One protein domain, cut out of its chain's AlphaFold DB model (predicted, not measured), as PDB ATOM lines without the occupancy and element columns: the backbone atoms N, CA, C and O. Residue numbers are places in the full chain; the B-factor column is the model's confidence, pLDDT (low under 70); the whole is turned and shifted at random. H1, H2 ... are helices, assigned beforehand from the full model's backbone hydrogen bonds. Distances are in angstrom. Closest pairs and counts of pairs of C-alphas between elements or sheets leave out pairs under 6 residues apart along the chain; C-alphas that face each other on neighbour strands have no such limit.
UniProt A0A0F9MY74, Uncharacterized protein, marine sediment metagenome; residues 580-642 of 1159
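What this domain is: This is residues 580 to 642 of the 1159 residues of an uncharacterized protein of marine sediment metagenome (UniProt A0A0F9MY74). Three helices with few contacts between them are spread along an elongated shape: the short H1 toward one end, and H2 and H3 set nearly at right angles toward the other. After H1, residues 587 to 598 loop out to one far end and come back to H2; the stretch after H3 folds back, and its residues 640 to 641 pair with residues 596 to 597. The 63 printed residues hold three named helices, in the order H1, H2, H3, and no named strand; the class is all helix. The whole is only just compact, close to loose, with a radius of gyration of the C-alphas of 12.4 A, and spans 39 by 20 by 20 A.

Where its parts are: H1 covers residues 580 to 586, with C-alpha 580 at (174.096, 138.762, 144.358). H2 covers residues 599 to 611 and is 18.5 A long from first to last C-alpha. H3 covers residues 619 to 631, is 18.0 A long, and has C-alpha 631 at (158.738, 135.258, 146.824).

How they stand to each other: H1 touches no helix. It is apart from H2, and only just apart from H3, the closest C-alphas being 8.0 A apart. H2 and H3 only just touch, with 3 pairs of C-alphas within 8 A. The closest are those of Leu 605 and Tyr 622, 7.5 A apart. H2 touches H3 with residues 602 to 605 alone, and H3 touches H2 with residues 622 to 625 alone. Their lines are about perpendicular, at 74 degrees. Every O i to N i+4 pair is within hydrogen-bond range in H1 and H2, and 8 of 9 are in H3. The short pairing of residues 596 to 597 with 640 to 641 is antiparallel.

The domain as a whole: The two farthest C-alphas, those of Gln 592 and Gly 613, are 39.2 A apart. The printed part has no cut. The link from H1 to H2, 12 residues, is long. The mean pLDDT of the printed part is 78.8; residue 609, residues 611 to 615 and residues 633 to 642 are under 70.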
ATOM      1  N   ILE A 580     175.539 138.625 144.608       92.94
ATOM      2  CA  ILE A 580     174.096 138.762 144.358       92.94
ATOM      3  C   ILE A 580     173.839 139.664 143.154       92.94
ATOM      4  O   ILE A 580     173.117 139.273 142.240       92.94
ATOM      5  N   ASN A 581     174.437 140.856 143.125       93.62
ATOM      6  CA  ASN A 581     174.198 141.829 142.060       93.62
ATOM      7  C   ASN A 581     174.787 141.384 140.716       93.62
ATOM      8  O   ASN A 581     174.182 141.647 139.678       93.62
ATOM      9  N   LEU A 582     175.920 140.677 140.726       94.19
ATOM     10  CA  LEU A 582     176.490 140.033 139.543       94.19
ATOM     11  C   LEU A 582     175.484 139.044 138.944       94.19
ATOM     12  O   LEU A 582     175.167 139.108 137.758       94.19
ATOM     13  N   ARG A 583     174.903 138.193 139.795       93.06
ATOM     14  CA  ARG A 583     173.910 137.199 139.388       93.06
ATOM     15  C   ARG A 583     172.613 137.858 138.909       93.06
ATOM     16  O   ARG A 583     172.137 137.514 137.842       93.06
ATOM     17  N   LEU A 584     172.090 138.876 139.593       93.25
ATOM     18  CA  LEU A 584     170.931 139.642 139.101       93.25
ATOM     19  C   LEU A 584     171.192 140.300 137.739       93.25
ATOM     20  O   LEU A 584     170.319 140.290 136.876       93.25
ATOM     21  N   THR A 585     172.401 140.821 137.526       93.88
ATOM     22  CA  THR A 585     172.796 141.450 136.258       93.88
ATOM     23  C   THR A 585     172.846 140.441 135.117       93.88
ATOM     24  O   THR A 585     172.334 140.718 134.037       93.88
ATOM     25  N   ALA A 586     173.405 139.253 135.356       93.31
ATOM     26  CA  ALA A 586     173.495 138.199 134.347       93.31
ATOM     27  C   ALA A 586     172.120 137.750 133.822       93.31
ATOM     28  O   ALA A 586     172.014 137.358 132.662       93.31
ATOM     29  N   PHE A 587     171.085 137.830 134.662       93.75
ATOM     30  CA  PHE A 587     169.718 137.430 134.333       93.75
ATOM     31  C   PHE A 587     168.795 138.609 133.992       93.75
ATOM     32  O   PHE A 587     167.606 138.386 133.782       93.75
ATOM     33  N   ALA A 588     169.283 139.850 133.935       91.88
ATOM     34  CA  ALA A 588     168.444 141.008 133.634       91.88
ATOM     35  C   ALA A 588     167.955 140.999 132.174       91.88
ATOM     36  O   ALA A 588     168.725 140.725 131.256       91.88
ATOM     37  N   LYS A 589     166.676 141.336 131.956       85.75
ATOM     38  CA  LYS A 589     166.115 141.567 130.612       85.75
ATOM     39  C   LYS A 589     166.766 142.770 129.934       85.75
ATOM     40  O   LYS A 589     167.010 142.717 128.736       85.75
ATOM     41  N   ASP A 590     167.053 143.817 130.709       82.56
ATOM     42  CA  ASP A 590     167.848 144.969 130.285       82.56
ATOM     43  C   ASP A 590     169.209 144.963 131.012       82.56
ATOM     44  O   ASP A 590     169.290 145.337 132.188       82.56
ATOM     45  N   PRO A 591     170.295 144.548 130.332       79.75
ATOM     46  CA  PRO A 591     171.638 144.549 130.904       79.75
ATOM     47  C   PRO A 591     172.172 145.943 131.267       79.75
ATOM     48  O   PRO A 591     173.110 146.031 132.059       79.75
ATOM     49  N   GLN A 592     171.624 147.026 130.699       78.38
ATOM     50  CA  GLN A 592     172.057 148.392 131.017       78.38
ATOM     51  C   GLN A 592     171.466 148.886 132.343       78.38
ATOM     52  O   GLN A 592     172.093 149.691 133.036       78.38
ATOM     53  N   LYS A 593     170.296 148.363 132.730       78.81
ATOM     54  CA  LYS A 593     169.567 148.737 133.949       78.81
ATOM     55  C   LYS A 593     169.171 147.514 134.791       78.81
ATOM     56  O   LYS A 593     167.987 147.288 135.050       78.81
ATOM     57  N   PRO A 594     170.139 146.708 135.259       85.06
ATOM     58  CA  PRO A 594     169.828 145.523 136.040       85.06
ATOM     59  C   PRO A 594     169.315 145.904 137.439       85.06
ATOM     60  O   PRO A 594     169.808 146.875 138.027       85.06
ATOM     61  N   PRO A 595     168.389 145.124 138.025       86.38
ATOM     62  CA  PRO A 595     167.984 145.319 139.410       86.38
ATOM     63  C   PRO A 595     169.179 145.084 140.343       86.38
ATOM     64  O   PRO A 595     169.947 144.134 140.171       86.38
ATOM     65  N   LYS A 596     169.333 145.944 141.355       89.50
ATOM     66  CA  LYS A 596     170.446 145.857 142.317       89.50
ATOM     67  C   LYS A 596     169.947 145.888 143.749       89.50
ATOM     68  O   LYS A 596     169.244 146.816 144.150       89.50
ATOM     69  N   VAL A 597     170.377 144.918 144.547       89.31
ATOM     70  CA  VAL A 597     170.215 144.939 146.003       89.31
ATOM     71  C   VAL A 597     171.113 146.029 146.582       89.31
ATOM     72  O   VAL A 597     172.262 146.188 146.161       89.31
ATOM     73  N   LYS A 598     170.588 146.791 147.547       86.19
ATOM     74  CA  LYS A 598     171.328 147.860 148.232       86.19
ATOM     75  C   LYS A 598     172.185 147.311 149.376       86.19
ATOM     76  O   LYS A 598     171.803 146.364 150.068       86.19
ATOM     77  N   ARG A 599     173.333 147.945 149.629       89.44
ATOM     78  CA  ARG A 599     174.255 147.559 150.712       89.44
ATOM     79  C   ARG A 599     173.600 147.678 152.087       89.44
ATOM     80  O   ARG A 599     173.757 146.798 152.934       89.44
ATOM     81  N   GLU A 600     172.851 148.754 152.310       84.00
ATOM     82  CA  GLU A 600     172.164 149.050 153.570       84.00
ATOM     83  C   GLU A 600     171.181 147.939 153.926       84.00
ATOM     84  O   GLU A 600     171.067 147.548 155.088       84.00
ATOM     85  N   TYR A 601     170.508 147.396 152.916       83.31
ATOM     86  CA  TYR A 601     169.553 146.318 153.079       83.31
ATOM     87  C   TYR A 601     170.214 145.032 153.564       83.31
ATOM     88  O   TYR A 601     169.858 144.504 154.617       83.31
ATOM     89  N   LEU A 602     171.241 144.576 152.847       84.81
ATOM     90  CA  LEU A 602     172.038 143.408 153.217       84.81
ATOM     91  C   LEU A 602     172.680 143.580 154.607       84.81
ATOM     92  O   LEU A 602     172.703 142.643 155.408       84.81
ATOM     93  N   SER A 603     173.105 144.800 154.956       86.25
ATOM     94  CA  SER A 603     173.596 145.128 156.299       86.25
ATOM     95  C   SER A 603     172.512 144.998 157.377       86.25
ATOM     96  O   SER A 603     172.805 144.518 158.475       86.25
ATOM     97  N   ARG A 604     171.266 145.411 157.105       81.69
ATOM     98  CA  ARG A 604     170.135 145.217 158.032       81.69
ATOM     99  C   ARG A 604     169.833 143.730 158.217       81.69
ATOM    100  O   ARG A 604     169.684 143.297 159.355       81.69
ATOM    101  N   LEU A 605     169.827 142.938 157.142       77.88
ATOM    102  CA  LEU A 605     169.652 141.481 157.234       77.88
ATOM    103  C   LEU A 605     170.747 140.841 158.093       77.88
ATOM    104  O   LEU A 605     170.456 140.027 158.969       77.88
ATOM    105  N   LYS A 606     171.996 141.298 157.923       81.94
ATOM    106  CA  LYS A 606     173.125 140.877 158.757       81.94
ATOM    107  C   LYS A 606     172.892 141.160 160.244       81.94
ATOM    108  O   LYS A 606     173.225 140.342 161.099       81.94
ATOM    109  N   GLN A 607     172.329 142.325 160.567       79.25
ATOM    110  CA  GLN A 607     171.993 142.691 161.943       79.25
ATOM    111  C   GLN A 607     170.847 141.840 162.503       79.25
ATOM    112  O   GLN A 607     170.962 141.386 163.637       79.25
ATOM    113  N   ILE A 608     169.799 141.579 161.714       71.44
ATOM    114  CA  ILE A 608     168.645 140.760 162.121       71.44
ATOM    115  C   ILE A 608     169.075 139.322 162.422       71.44
ATOM    116  O   ILE A 608     168.782 138.801 163.493       71.44
ATOM    117  N   ALA A 609     169.832 138.679 161.532       69.00
ATOM    118  CA  ALA A 609     170.295 137.315 161.781       69.00
ATOM    119  C   ALA A 609     171.274 137.241 162.973       69.00
ATOM    120  O   ALA A 609     171.201 136.310 163.774       69.00
ATOM    121  N   LYS A 610     172.092 138.283 163.200       75.50
ATOM    122  CA  LYS A 610     172.899 138.396 164.427       75.50
ATOM    123  C   LYS A 610     172.037 138.539 165.691       75.50
ATOM    124  O   LYS A 610     172.409 138.001 166.731       75.50
ATOM    125  N   GLN A 611     170.908 139.249 165.619       68.69
ATOM    126  CA  GLN A 611     169.940 139.384 166.720       68.69
ATOM    127  C   GLN A 611     169.215 138.064 167.014       68.69
ATOM    128  O   GLN A 611     168.986 137.754 168.179       68.69
ATOM    129  N   ASN A 612     168.947 137.256 165.987       67.06
ATOM    130  CA  ASN A 612     168.301 135.944 166.105       67.06
ATOM    131  C   ASN A 612     169.248 134.823 166.575       67.06
ATOM    132  O   ASN A 612     168.880 133.651 166.556       67.06
ATOM    133  N   GLY A 613     170.467 135.161 167.006       67.06
ATOM    134  CA  GLY A 613     171.420 134.195 167.552       67.06
ATOM    135  C   GLY A 613     172.267 133.467 166.507       67.06
ATOM    136  O   GLY A 613     172.914 132.482 166.852       67.06
ATOM    137  N   THR A 614     172.317 133.945 165.259       69.31
ATOM    138  CA  THR A 614     173.195 133.407 164.208       69.31
ATOM    139  C   THR A 614     174.447 134.296 164.084       69.31
ATOM    140  O   THR A 614     174.424 135.314 163.389       69.31
ATOM    141  N   PRO A 615     175.561 133.995 164.787       62.16
ATOM    142  CA  PRO A 615     176.721 134.893 164.861       62.16
ATOM    143  C   PRO A 615     177.509 134.993 163.548       62.16
ATOM    144  O   PRO A 615     178.225 135.976 163.341       62.16
ATOM    145  N   ILE A 616     177.389 133.991 162.673       72.81
ATOM    146  CA  ILE A 616     178.058 133.910 161.373       72.81
ATOM    147  C   ILE A 616     176.978 133.674 160.324       72.81
ATOM    148  O   ILE A 616     176.270 132.677 160.392       72.81
ATOM    149  N   ILE A 617     176.864 134.597 159.375       79.62
ATOM    150  CA  ILE A 617     175.891 134.537 158.282       79.62
ATOM    151  C   ILE A 617     176.645 134.105 157.036       79.62
ATOM    152  O   ILE A 617     177.631 134.740 156.655       79.62
ATOM    153  N   THR A 618     176.211 133.003 156.446       84.88
ATOM    154  CA  THR A 618     176.762 132.448 155.214       84.88
ATOM    155  C   THR A 618     176.110 133.100 153.994       84.88
ATOM    156  O   THR A 618     175.081 133.769 154.098       84.88
ATOM    157  N   PHE A 619     176.682 132.907 152.803       86.50
ATOM    158  CA  PHE A 619     176.049 133.390 151.571       86.50
ATOM    159  C   PHE A 619     174.670 132.763 151.339       86.50
ATOM    160  O   PHE A 619     173.750 133.458 150.921       86.50
ATOM    161  N   ARG A 620     174.508 131.480 151.687       85.12
ATOM    162  CA  ARG A 620     173.222 130.780 151.614       85.12
ATOM    163  C   ARG A 620     172.167 131.462 152.484       85.12
ATOM    164  O   ARG A 620     171.080 131.724 151.994       85.12
ATOM    165  N   ASP A 621     172.528 131.861 153.703       84.94
ATOM    166  CA  ASP A 621     171.609 132.577 154.596       84.94
ATOM    167  C   ASP A 621     171.171 133.928 154.005       84.94
ATOM    168  O   ASP A 621     170.004 134.303 154.108       84.94
ATOM    169  N   TYR A 622     172.079 134.663 153.346       86.69
ATOM    170  CA  TYR A 622     171.705 135.898 152.650       86.69
ATOM    171  C   TYR A 622     170.707 135.637 151.517       86.69
ATOM    172  O   TYR A 622     169.730 136.379 151.405       86.69
ATOM    173  N   ILE A 623     170.939 134.601 150.706       87.69
ATOM    174  CA  ILE A 623     170.042 134.215 149.611       87.69
ATOM    175  C   ILE A 623     168.687 133.760 150.145       87.69
ATOM    176  O   ILE A 623     167.675 134.252 149.664       87.69
ATOM    177  N   ASP A 624     168.642 132.906 151.167       85.69
ATOM    178  CA  ASP A 624     167.388 132.395 151.731       85.69
ATOM    179  C   ASP A 624     166.509 133.525 152.281       85.69
ATOM    180  O   ASP A 624     165.314 133.595 151.984       85.69
ATOM    181  N   ILE A 625     167.106 134.469 153.018       81.31
ATOM    182  CA  ILE A 625     166.385 135.632 153.554       81.31
ATOM    183  C   ILE A 625     165.914 136.566 152.424       81.31
ATOM    184  O   ILE A 625     164.813 137.119 152.493       81.31
ATOM    185  N   LEU A 626     166.733 136.759 151.382       84.81
ATOM    186  CA  LEU A 626     166.352 137.539 150.200       84.81
ATOM    187  C   LEU A 626     165.196 136.879 149.443       84.81
ATOM    188  O   LEU A 626     164.206 137.547 149.146       84.81
ATOM    189  N   LEU A 627     165.295 135.577 149.175       85.38
ATOM    190  CA  LEU A 627     164.308 134.806 148.428       85.38
ATOM    191  C   LEU A 627     162.971 134.713 149.153       85.38
ATOM    192  O   LEU A 627     161.944 134.832 148.494       85.38
ATOM    193  N   ASP A 628     162.953 134.551 150.479       81.81
ATOM    194  CA  ASP A 628     161.704 134.561 151.254       81.81
ATOM    195  C   ASP A 628     160.911 135.855 151.013       81.81
ATOM    196  O   ASP A 628     159.707 135.821 150.765       81.81
ATOM    197  N   ARG A 629     161.593 137.002 150.965       76.50
ATOM    198  CA  ARG A 629     160.955 138.295 150.677       76.50
ATOM    199  C   ARG A 629     160.630 138.501 149.207       76.50
ATOM    200  O   ARG A 629     159.556 139.013 148.893       76.50
ATOM    201  N   PHE A 630     161.511 138.085 148.297       81.62
ATOM    202  CA  PHE A 630     161.249 138.183 146.861       81.62
ATOM    203  C   PHE A 630     160.031 137.348 146.471       81.62
ATOM    204  O   PHE A 630     159.166 137.836 145.752       81.62
ATOM    205  N   ARG A 631     159.902 136.134 147.017       79.38
ATOM    206  CA  ARG A 631     158.738 135.258 146.824       79.38
ATOM    207  C   ARG A 631     157.448 135.858 147.388       79.38
ATOM    208  O   ARG A 631     156.387 135.629 146.821       79.38
ATOM    209  N   ARG A 632     157.534 136.676 148.445       73.06
ATOM    210  CA  ARG A 632     156.414 137.481 148.979       73.06
ATOM    211  C   ARG A 632     156.160 138.778 148.205       73.06
ATOM    212  O   ARG A 632     155.243 139.517 148.546       73.06
ATOM    213  N   LEU A 633     156.942 139.047 147.157       66.12
ATOM    214  CA  LEU A 633     156.878 140.254 146.326       66.12
ATOM    215  C   LEU A 633     157.129 141.549 147.123       66.12
ATOM    216  O   LEU A 633     156.655 142.621 146.746       66.12
ATOM    217  N   GLU A 634     157.889 141.464 148.217       67.44
ATOM    218  CA  GLU A 634     158.226 142.588 149.097       67.44
ATOM    219  C   GLU A 634     159.443 143.370 148.569       67.44
ATOM    220  O   GLU A 634     160.524 143.384 149.168       67.44
ATOM    221  N   PHE A 635     159.275 144.033 147.428       68.38
ATOM    222  CA  PHE A 635     160.303 144.876 146.819       68.38
ATOM    223  C   PHE A 635     160.171 146.315 147.336       68.38
ATOM    224  O   PHE A 635     159.474 147.139 146.759       68.38
ATOM    225  N   THR A 636     160.795 146.626 148.472       58.41
ATOM    226  CA  THR A 636     160.813 148.007 148.997       58.41
ATOM    227  C   THR A 636     161.935 148.819 148.346       58.41
ATOM    228  O   THR A 636     162.999 148.256 148.073       58.41
ATOM    229  N   GLU A 637     161.755 150.137 148.172       52.38
ATOM    230  CA  GLU A 637     162.802 151.061 147.677       52.38
ATOM    231  C   GLU A 637     164.109 150.958 148.486       52.38
ATOM    232  O   GLU A 637     165.204 151.170 147.967       52.38
ATOM    233  N   ASP A 638     164.010 150.592 149.764       49.19
ATOM    234  CA  ASP A 638     165.137 150.362 150.668       49.19
ATOM    235  C   ASP A 638     165.901 149.057 150.378       49.19
ATOM    236  O   ASP A 638     167.031 148.909 150.841       49.19
ATOM    237  N   SER A 639     165.291 148.103 149.665       56.75
ATOM    238  CA  SER A 639     165.773 146.721 149.514       56.75
ATOM    239  C   SER A 639     166.385 146.415 148.152       56.75
ATOM    240  O   SER A 639     167.504 145.898 148.082       56.75
ATOM    241  N   ILE A 640     165.690 146.784 147.078       59.22
ATOM    242  CA  ILE A 640     166.136 146.610 145.701       59.22
ATOM    243  C   ILE A 640     165.922 147.938 144.999       59.22
ATOM    244  O   ILE A 640     164.821 148.480 144.979       59.22
ATOM    245  N   THR A 641     166.981 148.444 144.392       54.06
ATOM    246  CA  THR A 641     166.872 149.440 143.331       54.06
ATOM    247  C   THR A 641     166.440 148.680 142.088       54.06
ATOM    248  O   THR A 641     167.258 148.198 141.308       54.06
ATOM    249  N   ILE A 642     165.136 148.466 141.976       51.16
ATOM    250  CA  ILE A 642     164.503 148.437 140.670       51.16
ATOM    251  C   ILE A 642     164.419 149.925 140.345       51.16
ATOM    252  O   ILE A 642     163.973 150.697 141.196       51.16
TER     253      ILE A 642